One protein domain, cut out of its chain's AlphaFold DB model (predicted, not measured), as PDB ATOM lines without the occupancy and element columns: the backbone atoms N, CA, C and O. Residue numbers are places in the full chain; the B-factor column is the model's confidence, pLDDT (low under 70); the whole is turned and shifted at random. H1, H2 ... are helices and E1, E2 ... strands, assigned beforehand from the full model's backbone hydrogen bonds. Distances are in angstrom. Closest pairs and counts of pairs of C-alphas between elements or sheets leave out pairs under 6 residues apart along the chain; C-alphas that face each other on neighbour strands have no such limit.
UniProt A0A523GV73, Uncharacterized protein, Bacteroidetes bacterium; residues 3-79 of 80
ATOM      1  N   VAL A   3      -9.578  32.989  -4.433       78.19
ATOM      2  CA  VAL A   3     -10.154  33.496  -3.183       78.19
ATOM      3  C   VAL A   3     -11.508  32.834  -3.034       78.19
ATOM      4  O   VAL A   3     -12.287  32.814  -3.988       78.19
ATOM      5  N   ILE A   4     -11.774  32.287  -1.853       81.00
ATOM      6  CA  ILE A   4     -13.051  31.655  -1.538       81.00
ATOM      7  C   ILE A   4     -13.753  32.523  -0.503       81.00
ATOM      8  O   ILE A   4     -13.230  32.757   0.587       81.00
ATOM      9  N   VAL A   5     -14.940  32.999  -0.866       80.75
ATOM     10  CA  VAL A   5     -15.806  33.797  -0.003       80.75
ATOM     11  C   VAL A   5     -17.013  32.951   0.368       80.75
ATOM     12  O   VAL A   5     -17.788  32.557  -0.498       80.75
ATOM     13  N   ILE A   6     -17.178  32.665   1.653       78.69
ATOM     14  CA  ILE A   6     -18.283  31.870   2.181       78.69
ATOM     15  C   ILE A   6     -19.329  32.825   2.749       78.69
ATOM     16  O   ILE A   6     -19.082  33.499   3.743       78.69
ATOM     17  N   GLN A   7     -20.513  32.869   2.151       78.56
ATOM     18  CA  GLN A   7     -21.665  33.610   2.646       78.56
ATOM     19  C   GLN A   7     -22.631  32.657   3.353       78.56
ATOM     20  O   GLN A   7     -23.106  31.681   2.776       78.56
ATOM     21  N   LYS A   8     -22.971  32.953   4.603       77.88
ATOM     22  CA  LYS A   8     -24.110  32.369   5.305       77.88
ATOM     23  C   LYS A   8     -25.313  33.258   5.052       77.88
ATOM     24  O   LYS A   8     -25.290  34.421   5.445       77.88
ATOM     25  N   ALA A   9     -26.371  32.727   4.466       72.75
ATOM     26  CA  ALA A   9     -27.624  33.432   4.245       72.75
ATOM     27  C   ALA A   9     -28.794  32.674   4.881       72.75
ATOM     28  O   ALA A   9     -28.700  31.482   5.185       72.75
ATOM     29  N   ASN A  10     -29.909  33.370   5.091       67.38
ATOM     30  CA  ASN A  10     -31.185  32.679   5.250       67.38
ATOM     31  C   ASN A  10     -31.793  32.338   3.883       67.38
ATOM     32  O   ASN A  10     -31.432  32.889   2.845       67.38
ATOM     33  N   ASN A  11     -32.798  31.480   3.912       63.62
ATOM     34  CA  ASN A  11     -33.697  31.131   2.812       63.62
ATOM     35  C   ASN A  11     -34.471  32.319   2.195       63.62
ATOM     36  O   ASN A  11     -35.172  32.136   1.204       63.62
ATOM     37  N   ARG A  12     -34.330  33.543   2.728       63.59
ATOM     38  CA  ARG A  12     -34.851  34.789   2.134       63.59
ATOM     39  C   ARG A  12     -33.772  35.611   1.413       63.59
ATOM     40  O   ARG A  12     -34.048  36.734   1.009       63.59
ATOM     41  N   GLY A  13     -32.554  35.082   1.281       59.94
ATOM     42  CA  GLY A  13     -31.432  35.748   0.616       59.94
ATOM     43  C   GLY A  13     -30.738  36.826   1.453       59.94
ATOM     44  O   GLY A  13     -29.832  37.483   0.952       59.94
ATOM     45  N   LYS A  14     -31.121  37.010   2.726       65.69
ATOM     46  CA  LYS A  14     -30.435  37.948   3.621       65.69
ATOM     47  C   LYS A  14     -29.136  37.319   4.109       65.69
ATOM     48  O   LYS A  14     -29.167  36.269   4.763       65.69
ATOM     49  N   ILE A  15     -28.021  37.977   3.817       66.50
ATOM     50  CA  ILE A  15     -26.701  37.583   4.299       66.50
ATOM     51  C   ILE A  15     -26.661  37.781   5.819       66.50
ATOM     52  O   ILE A  15     -27.071  38.808   6.353       66.50
ATOM     53  N   LYS A  16     -26.252  36.733   6.531       63.59
ATOM     54  CA  LYS A  16     -26.064  36.700   7.987       63.59
ATOM     55  C   LYS A  16     -24.589  36.818   8.367       63.59
ATOM     56  O   LYS A  16     -24.300  37.240   9.480       63.59
ATOM     57  N   ARG A  17     -23.677  36.353   7.506       65.00
ATOM     58  CA  ARG A  17     -22.224  36.418   7.719       65.00
ATOM     59  C   ARG A  17     -21.486  36.140   6.419       65.00
ATOM     60  O   ARG A  17     -21.866  35.207   5.716       65.00
ATOM     61  N   ILE A  18     -20.407  36.858   6.155       66.44
ATOM     62  CA  ILE A  18     -19.405  36.459   5.169       66.44
ATOM     63  C   ILE A  18     -18.152  36.018   5.932       66.44
ATOM     64  O   ILE A  18     -17.875  36.528   7.011       66.44
ATOM     65  N   LYS A  19     -17.460  34.993   5.442       67.12
ATOM     66  CA  LYS A  19     -16.142  34.574   5.916       67.12
ATOM     67  C   LYS A  19     -15.268  34.357   4.695       67.12
ATOM     68  O   LYS A  19     -15.638  33.598   3.800       67.12
ATOM     69  N   VAL A  20     -14.110  34.994   4.664       65.25
ATOM     70  CA  VAL A  20     -13.097  34.728   3.640       65.25
ATOM     71  C   VAL A  20     -12.128  33.710   4.217       65.25
ATOM     72  O   VAL A  20     -11.592  33.915   5.306       65.25
ATOM     73  N   GLU A  21     -11.924  32.584   3.534       64.88
ATOM     74  CA  GLU A  21     -10.833  31.700   3.942       64.88
ATOM     75  C   GLU A  21      -9.504  32.341   3.553       64.88
ATOM     76  O   GLU A  21      -9.254  32.660   2.388       64.88
ATOM     77  N   GLU A  22      -8.674  32.567   4.566       54.53
ATOM     78  CA  GLU A  22      -7.389  33.234   4.453       54.53
ATOM     79  C   GLU A  22      -6.457  32.400   3.564       54.53
ATOM     80  O   GLU A  22      -5.984  31.323   3.926       54.53
ATOM     81  N   GLN A  23      -6.219  32.884   2.347       59.16
ATOM     82  CA  GLN A  23      -5.218  32.320   1.455       59.16
ATOM     83  C   GLN A  23      -3.997  33.235   1.474       59.16
ATOM     84  O   GLN A  23      -4.136  34.442   1.299       59.16
ATOM     85  N   LYS A  24      -2.781  32.672   1.560       58.28
ATOM     86  CA  LYS A  24      -1.500  33.412   1.425       58.28
ATOM     87  C   LYS A  24      -1.417  34.297   0.167       58.28
ATOM     88  O   LYS A  24      -0.544  35.140   0.038       58.28
ATOM     89  N   SER A  25      -2.323  34.098  -0.792       55.00
ATOM     90  CA  SER A  25      -2.503  34.923  -1.985       55.00
ATOM     91  C   SER A  25      -3.120  36.308  -1.713       55.00
ATOM     92  O   SER A  25      -3.125  37.123  -2.641       55.00
ATOM     93  N   LEU A  26      -3.652  36.557  -0.512       56.97
ATOM     94  CA  LEU A  26      -4.284  37.804  -0.067       56.97
ATOM     95  C   LEU A  26      -3.380  38.662   0.834       56.97
ATOM     96  O   LEU A  26      -3.617  39.864   0.932       56.97
ATOM     97  N   GLU A  27      -2.324  38.091   1.429       53.53
ATOM     98  CA  GLU A  27      -1.347  38.850   2.223       53.53
ATOM     99  C   GLU A  27      -0.727  39.979   1.376       53.53
ATOM    100  O   GLU A  27      -0.146  39.743   0.314       53.53
ATOM    101  N   GLY A  28      -0.892  41.226   1.832       52.22
ATOM    102  CA  GLY A  28      -0.369  42.423   1.163       52.22
ATOM    103  C   GLY A  28      -1.178  42.922  -0.043       52.22
ATOM    104  O   GLY A  28      -0.658  43.722  -0.825       52.22
ATOM    105  N   LYS A  29      -2.424  42.464  -0.237       57.06
ATOM    106  CA  LYS A  29      -3.304  42.940  -1.319       57.06
ATOM    107  C   LYS A  29      -4.384  43.909  -0.844       57.06
ATOM    108  O   LYS A  29      -4.781  43.902   0.307       57.06
ATOM    109  N   VAL A  30      -4.874  44.706  -1.797       60.00
ATOM    110  CA  VAL A  30      -5.846  45.804  -1.626       60.00
ATOM    111  C   VAL A  30      -7.217  45.347  -1.104       60.00
ATOM    112  O   VAL A  30      -7.960  46.181  -0.618       60.00
ATOM    113  N   ILE A  31      -7.554  44.053  -1.181       66.00
ATOM    114  CA  ILE A  31      -8.817  43.526  -0.643       66.00
ATOM    115  C   ILE A  31      -8.604  42.992   0.774       66.00
ATOM    116  O   ILE A  31      -7.840  42.042   0.967       66.00
ATOM    117  N   THR A  32      -9.264  43.597   1.758       68.75
ATOM    118  CA  THR A  32      -9.200  43.135   3.150       68.75
ATOM    119  C   THR A  32     -10.366  42.203   3.470       68.75
ATOM    120  O   THR A  32     -11.446  42.302   2.889       68.75
ATOM    121  N   ILE A  33     -10.144  41.261   4.390       70.38
ATOM    122  CA  ILE A  33     -11.206  40.366   4.866       70.38
ATOM    123  C   ILE A  33     -12.322  41.197   5.510       70.38
ATOM    124  O   ILE A  33     -13.484  40.947   5.226       70.38
ATOM    125  N   GLU A  34     -11.964  42.226   6.278       71.44
ATOM    126  CA  GLU A  34     -12.898  43.136   6.953       71.44
ATOM    127  C   GLU A  34     -13.860  43.819   5.968       71.44
ATOM    128  O   GLU A  34     -15.073  43.746   6.151       71.44
ATOM    129  N   GLU A  35     -13.356  44.381   4.863       77.75
ATOM    130  CA  GLU A  35     -14.210  45.012   3.843       77.75
ATOM    131  C   GLU A  35     -15.163  44.026   3.162       77.75
ATOM    132  O   GLU A  35     -16.255  44.409   2.753       77.75
ATOM    133  N   ILE A  36     -14.760  42.760   3.009       76.44
ATOM    134  CA  ILE A  36     -15.616  41.714   2.438       76.44
ATOM    135  C   ILE A  36     -16.651  41.235   3.467       76.44
ATOM    136  O   ILE A  36     -17.769  40.887   3.084       76.44
ATOM    137  N   GLU A  37     -16.295  41.197   4.752       74.19
ATOM    138  CA  GLU A  37     -17.189  40.779   5.835       74.19
ATOM    139  C   GLU A  37     -18.314  41.788   6.116       74.19
ATOM    140  O   GLU A  37     -19.409  41.355   6.480       74.19
ATOM    141  N   ASP A  38     -18.091  43.077   5.845       79.44
ATOM    142  CA  ASP A  38     -19.090  44.157   5.955       79.44
ATOM    143  C   ASP A  38     -20.112  44.194   4.793       79.44
ATOM    144  O   ASP A  38     -21.028  45.021   4.777       79.44
ATOM    145  N   ILE A  39     -19.987  43.315   3.792       82.12
ATOM    146  CA  ILE A  39     -20.901  43.287   2.645       82.12
ATOM    147  C   ILE A  39     -22.189  42.515   2.971       82.12
ATOM    148  O   ILE A  39     -22.191  41.300   3.167       82.12
ATOM    149  N   ASP A  40     -23.321  43.211   2.878       77.31
ATOM    150  CA  ASP A  40     -24.646  42.647   3.174       77.31
ATOM    151  C   ASP A  40     -25.389  42.068   1.953       77.31
ATOM    152  O   ASP A  40     -26.388  41.358   2.106       77.31
ATOM    153  N   GLU A  41     -24.908  42.335   0.732       81.25
ATOM    154  CA  GLU A  41     -25.537  41.882  -0.516       81.25
ATOM    155  C   GLU A  41     -24.565  41.142  -1.444       81.25
ATOM    156  O   GLU A  41     -23.438  41.573  -1.694       81.25
ATOM    157  N   THR A  42     -25.021  40.042  -2.053       81.94
ATOM    158  CA  THR A  42     -24.212  39.274  -3.015       81.94
ATOM    159  C   THR A  42     -23.841  40.102  -4.250       81.94
ATOM    160  O   THR A  42     -22.729  39.977  -4.755       81.94
ATOM    161  N   SER A  43     -24.736  40.963  -4.741       85.81
ATOM    162  CA  SER A  43     -24.470  41.916  -5.835       85.81
ATOM    163  C   SER A  43     -23.274  42.813  -5.516       85.81
ATOM    164  O   SER A  43     -22.362  42.946  -6.332       85.81
ATOM    165  N   THR A  44     -23.256  43.381  -4.312       87.81
ATOM    166  CA  THR A  44     -22.163  44.220  -3.812       87.81
ATOM    167  C   THR A  44     -20.856  43.437  -3.732       87.81
ATOM    168  O   THR A  44     -19.837  43.933  -4.209       87.81
ATOM    169  N   LEU A  45     -20.884  42.180  -3.261       85.62
ATOM    170  CA  LEU A  45     -19.701  41.308  -3.243       85.62
ATOM    171  C   LEU A  45     -19.138  41.083  -4.651       85.62
ATOM    172  O   LEU A  45     -17.938  41.244  -4.880       85.62
ATOM    173  N   LEU A  46     -19.993  40.704  -5.603       87.81
ATOM    174  CA  LEU A  46     -19.571  40.427  -6.978       87.81
ATOM    175  C   LEU A  46     -18.968  41.673  -7.640       87.81
ATOM    176  O   LEU A  46     -17.943  41.570  -8.317       87.81
ATOM    177  N   ASN A  47     -19.570  42.844  -7.414       89.75
ATOM    178  CA  ASN A  47     -19.084  44.118  -7.942       89.75
ATOM    179  C   ASN A  47     -17.745  44.528  -7.317       89.75
ATOM    180  O   ASN A  47     -16.828  44.901  -8.049       89.75
ATOM    181  N   TYR A  48     -17.614  44.416  -5.992       87.75
ATOM    182  CA  TYR A  48     -16.374  44.708  -5.267       87.75
ATOM    183  C   TYR A  48     -15.215  43.838  -5.777       87.75
ATOM    184  O   TYR A  48     -14.164  44.352  -6.165       87.75
ATOM    185  N   MET A  49     -15.436  42.523  -5.891       87.00
ATOM    186  CA  MET A  49     -14.423  41.595  -6.405       87.00
ATOM    187  C   MET A  49     -14.052  41.904  -7.863       87.00
ATOM    188  O   MET A  49     -12.868  41.909  -8.208       87.00
ATOM    189  N   ASN A  50     -15.032  42.238  -8.708       88.56
ATOM    190  CA  ASN A  50     -14.777  42.617 -10.099       88.56
ATOM    191  C   ASN A  50     -13.917  43.887 -10.210       88.56
ATOM    192  O   ASN A  50     -12.935  43.883 -10.958       88.56
ATOM    193  N   ALA A  51     -14.239  44.925  -9.430       88.94
ATOM    194  CA  ALA A  51     -13.476  46.173  -9.363       88.94
ATOM    195  C   ALA A  51     -12.033  45.945  -8.881       88.94
ATOM    196  O   ALA A  51     -11.103  46.599  -9.351       88.94
ATOM    197  N   ALA A  52     -11.827  44.951  -8.016       86.12
ATOM    198  CA  ALA A  52     -10.514  44.518  -7.550       86.12
ATOM    199  C   ALA A  52      -9.767  43.573  -8.525       86.12
ATOM    200  O   ALA A  52      -8.764  42.962  -8.146       86.12
ATOM    201  N   ASN A  53     -10.210  43.452  -9.785       88.25
ATOM    202  CA  ASN A  53      -9.654  42.555 -10.813       88.25
ATOM    203  C   ASN A  53      -9.729  41.057 -10.471       88.25
ATOM    204  O   ASN A  53      -8.921  40.248 -10.948       88.25
ATOM    205  N   TRP A  54     -10.727  40.667  -9.685       87.69
ATOM    206  CA  TRP A  54     -11.086  39.273  -9.466       87.69
ATOM    207  C   TRP A  54     -12.316  38.910 -10.298       87.69
ATOM    208  O   TRP A  54     -13.305  39.632 -10.366       87.69
ATOM    209  N   GLU A  55     -12.243  37.782 -10.981       89.12
ATOM    210  CA  GLU A  55     -13.314  37.226 -11.790       89.12
ATOM    211  C   GLU A  55     -14.052  36.151 -10.999       89.12
ATOM    212  O   GLU A  55     -13.424  35.297 -10.370       89.12
ATOM    213  N   PHE A  56     -15.384  36.196 -11.032       89.38
ATOM    214  CA  PHE A  56     -16.217  35.119 -10.511       89.38
ATOM    215  C   PHE A  56     -15.995  33.859 -11.351       89.38
ATOM    216  O   PHE A  56     -16.205  33.878 -12.560       89.38
ATOM    217  N   PHE A  57     -15.563  32.781 -10.703       88.81
ATOM    218  CA  PHE A  57     -15.238  31.527 -11.368       88.81
ATOM    219  C   PHE A  57     -16.318  30.467 -11.155       88.81
ATOM    220  O   PHE A  57     -16.747  29.838 -12.118       88.81
ATOM    221  N   ASP A  58     -16.752  30.267  -9.909       87.12
ATOM    222  CA  ASP A  58     -17.727  29.228  -9.571       87.12
ATOM    223  C   ASP A  58     -18.466  29.536  -8.259       87.12
ATOM    224  O   ASP A  58     -18.012  30.355  -7.450       87.12
ATOM    225  N   ARG A  59     -19.605  28.868  -8.032       87.50
ATOM    226  CA  ARG A  59     -20.332  28.887  -6.757       87.50
ATOM    227  C   ARG A  59     -20.769  27.490  -6.322       87.50
ATOM    228  O   ARG A  59     -21.280  26.713  -7.123       87.50
ATOM    229  N   GLN A  60     -20.692  27.227  -5.024       83.62
ATOM    230  CA  GLN A  60     -21.222  26.012  -4.404       83.62
ATOM    231  C   GLN A  60     -22.210  26.368  -3.297       83.62
ATOM    232  O   GLN A  60     -21.980  27.308  -2.542       83.62
ATOM    233  N   ALA A  61     -23.312  25.627  -3.211       79.44
ATOM    234  CA  ALA A  61     -24.349  25.825  -2.206       79.44
ATOM    235  C   ALA A  61     -24.470  24.578  -1.327       79.44
ATOM    236  O   ALA A  61     -24.616  23.472  -1.847       79.44
ATOM    237  N   VAL A  62     -24.453  24.761  -0.010       75.88
ATOM    238  CA  VAL A  62     -24.791  23.723   0.967       75.88
ATOM    239  C   VAL A  62     -26.051  24.173   1.695       75.88
ATOM    240  O   VAL A  62     -26.048  25.170   2.420       75.88
ATOM    241  N   VAL A  63     -27.142  23.445   1.465       65.19
ATOM    242  CA  VAL A  63     -28.449  23.675   2.089       65.19
ATOM    243  C   VAL A  63     -28.703  22.510   3.041       65.19
ATOM    244  O   VAL A  63     -28.676  21.361   2.609       65.19
ATOM    245  N   SER A  64     -28.896  22.783   4.335       63.16
ATOM    246  CA  SER A  64     -29.323  21.747   5.286       63.16
ATOM    247  C   SER A  64     -30.784  21.364   5.042       63.16
ATOM    248  O   SER A  64     -31.564  22.198   4.584       63.16
ATOM    249  N   GLU A  65     -31.172  20.140   5.405       62.81
ATOM    250  CA  GLU A  65     -32.529  19.604   5.187       62.81
ATOM    251  C   GLU A  65     -33.643  20.503   5.769       62.81
ATOM    252  O   GLU A  65     -34.690  20.657   5.146       62.81
ATOM    253  N   ASP A  66     -33.375  21.202   6.881       66.62
ATOM    254  CA  ASP A  66     -34.313  22.132   7.541       66.62
ATOM    255  C   ASP A  66     -34.379  23.552   6.929       66.62
ATOM    256  O   ASP A  66     -35.088  24.429   7.425       66.62
ATOM    257  N   ASN A  67     -33.690  23.793   5.807       61.41
ATOM    258  CA  ASN A  67     -33.854  24.976   4.950       61.41
ATOM    259  C   ASN A  67     -33.403  26.354   5.518       61.41
ATOM    260  O   ASN A  67     -33.639  27.365   4.865       61.41
ATOM    261  N   ASP A  68     -32.728  26.453   6.670       67.00
ATOM    262  CA  ASP A  68     -31.958  27.640   7.131       67.00
ATOM    263  C   ASP A  68     -30.933  27.159   8.183       67.00
ATOM    264  O   ASP A  68     -31.342  26.524   9.157       67.00
ATOM    265  N   PRO A  69     -29.617  27.433   8.056       65.94
ATOM    266  CA  PRO A  69     -28.957  28.349   7.122       65.94
ATOM    267  C   PRO A  69     -28.480  27.743   5.802       65.94
ATOM    268  O   PRO A  69     -28.002  26.614   5.742       65.94
ATOM    269  N   VAL A  70     -28.531  28.572   4.755       75.19
ATOM    270  CA  VAL A  70     -27.915  28.304   3.451       75.19
ATOM    271  C   VAL A  70     -26.484  28.827   3.474       75.19
ATOM    272  O   VAL A  70     -26.246  29.982   3.832       75.19
ATOM    273  N   TRP A  71     -25.532  27.994   3.074       79.94
ATOM    274  CA  TRP A  71     -24.137  28.390   2.906       79.94
ATOM    275  C   TRP A  71     -23.795  28.438   1.423       79.94
ATOM    276  O   TRP A  71     -24.009  27.466   0.704       79.94
ATOM    277  N   MET A  72     -23.260  29.567   0.973       84.38
ATOM    278  CA  MET A  72     -22.853  29.813  -0.404       84.38
ATOM    279  C   MET A  72     -21.354  30.089  -0.438       84.38
ATOM    280  O   MET A  72     -20.899  31.081   0.119       84.38
ATOM    281  N   SER A  73     -20.587  29.247  -1.112       83.44
ATOM    282  CA  SER A  73     -19.168  29.477  -1.369       83.44
ATOM    283  C   SER A  73     -19.003  30.058  -2.766       83.44
ATOM    284  O   SER A  73     -19.409  29.431  -3.740       83.44
ATOM    285  N   TYR A  74     -18.400  31.238  -2.872       86.62
ATOM    286  CA  TYR A  74     -18.051  31.898  -4.126       86.62
ATOM    287  C   TYR A  74     -16.550  31.782  -4.348       86.62
ATOM    288  O   TYR A  74     -15.759  32.164  -3.485       86.62
ATOM    289  N   ILE A  75     -16.163  31.270  -5.511       87.12
ATOM    290  CA  ILE A  75     -14.770  31.110  -5.909       87.12
ATOM    291  C   ILE A  75     -14.439  32.209  -6.908       87.12
ATOM    292  O   ILE A  75     -15.085  32.332  -7.951       87.12
ATOM    293  N   PHE A  76     -13.407  32.990  -6.602       87.88
ATOM    294  CA  PHE A  76     -12.895  34.039  -7.470       87.88
ATOM    295  C   PHE A  76     -11.465  33.746  -7.907       87.88
ATOM    296  O   PHE A  76     -10.658  33.222  -7.135       87.88
ATOM    297  N   ARG A  77     -11.122  34.137  -9.135       87.69
ATOM    298  CA  ARG A  77      -9.775  34.020  -9.708       87.69
ATOM    299  C   ARG A  77      -9.250  35.385 -10.111       87.69
ATOM    300  O   ARG A  77      -9.991  36.210 -10.627       87.69
ATOM    301  N   LYS A  78      -7.962  35.643  -9.894       83.94
ATOM    302  CA  LYS A  78      -7.356  36.901 -10.354       83.94
ATOM    303  C   LYS A  78      -7.331  36.916 -11.886       83.94
ATOM    304  O   LYS A  78      -6.812  35.964 -12.476       83.94
ATOM    305  N   LYS A  79      -7.854  37.981 -12.503       79.31
ATOM    306  CA  LYS A  79      -7.745  38.198 -13.953       79.31
ATOM    307  C   LYS A  79      -6.259  38.284 -14.325       79.31
ATOM    308  O   LYS A  79      -5.477  38.894 -13.589       79.31
TER     309      LYS A  79
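Overview. This is residues 3 to 79 of the 80 residues of an uncharacterized protein of Bacteroidetes bacterium (UniProt A0A523GV73). A twisted sheet of four strands, made of two hairpins side by side, forms a long wall, with both helices on one of its faces and the other face bare. The longer helix H2 packs mostly on E4 and E3, the short H1 is by the edge strand E2, and the long link of residues 21 to 32 and the turn after E3 reach to opposite ends of the long axis. The 77 printed residues hold four named strands and two named helices, in the order E1, E2, H1, H2, E3, E4; the sheet runs E2, E1, E4, E3, all antiparallel, and the class is mixed, helices and strands. The whole is compact, with a radius of gyration of the C-alphas of 12.4 A, and a rod in outline, with spans of 40 by 19 by 18 A.

Arrangement. The inner strands E1, residues 3 to 9, and E4, residues 70 to 78, are antiparallel at 158 degrees, with N 5 and O 74 within hydrogen-bond range at 2.9 A. E2, residues 15 to 20, is an edge strand and makes a hairpin with E1, with N 6 and O 19 at 2.8 A. E3, residues 54 to 63, is the other edge strand and makes a hairpin with E4, with N 60 and O 73 at 2.9 A. E3 bends by 57 degrees at residue 57. E2 and E3 are apart. H2, residues 42 to 51, is on the sheet, in two layers, a helix on one face of a sheet; its closest C-alpha pair with E3 is Met 49 and Glu 55, 7.0 A. H1, residues 33 to 37, is on the same face at a height over the sheet of 6.1 A. It only just lies over none of the strands, with 2 of its 5 C-alphas falling on E2; the closest C-alphas of H1 and E2 are those of Glu 37 and Ile 18, 4.9 A apart. H1 and H2 are close but not clearly touching, with the C-alphas of Ile 36 and Leu 45 closest at 7.0 A. In H1 and H2 every O i to N i+4 pair is within hydrogen-bond range.

Along the chain. E1 begins at C-alpha 3, (-10.154, 33.496, -3.183), and is 19.0 A long; E2 is 13.9 A. H1 measures 6.1 A and H2 14.3 A, from C-alpha 42 at (-24.212, 39.274, -3.015). E3 is 26.0 A long, and E4 is 26.2 A, ending at C-alpha 78, (-7.356, 36.901, -10.354).

Size, cuts and confidence. The two C-alphas farthest apart, those of Gly 28 and Asp 66, are 40.1 A from each other. The printed part has no cut. The link from E2 to H1, 12 residues, is long. The mean pLDDT of the printed part is 74.8, and residues 10 to 32 and 63 to 69 are under 70.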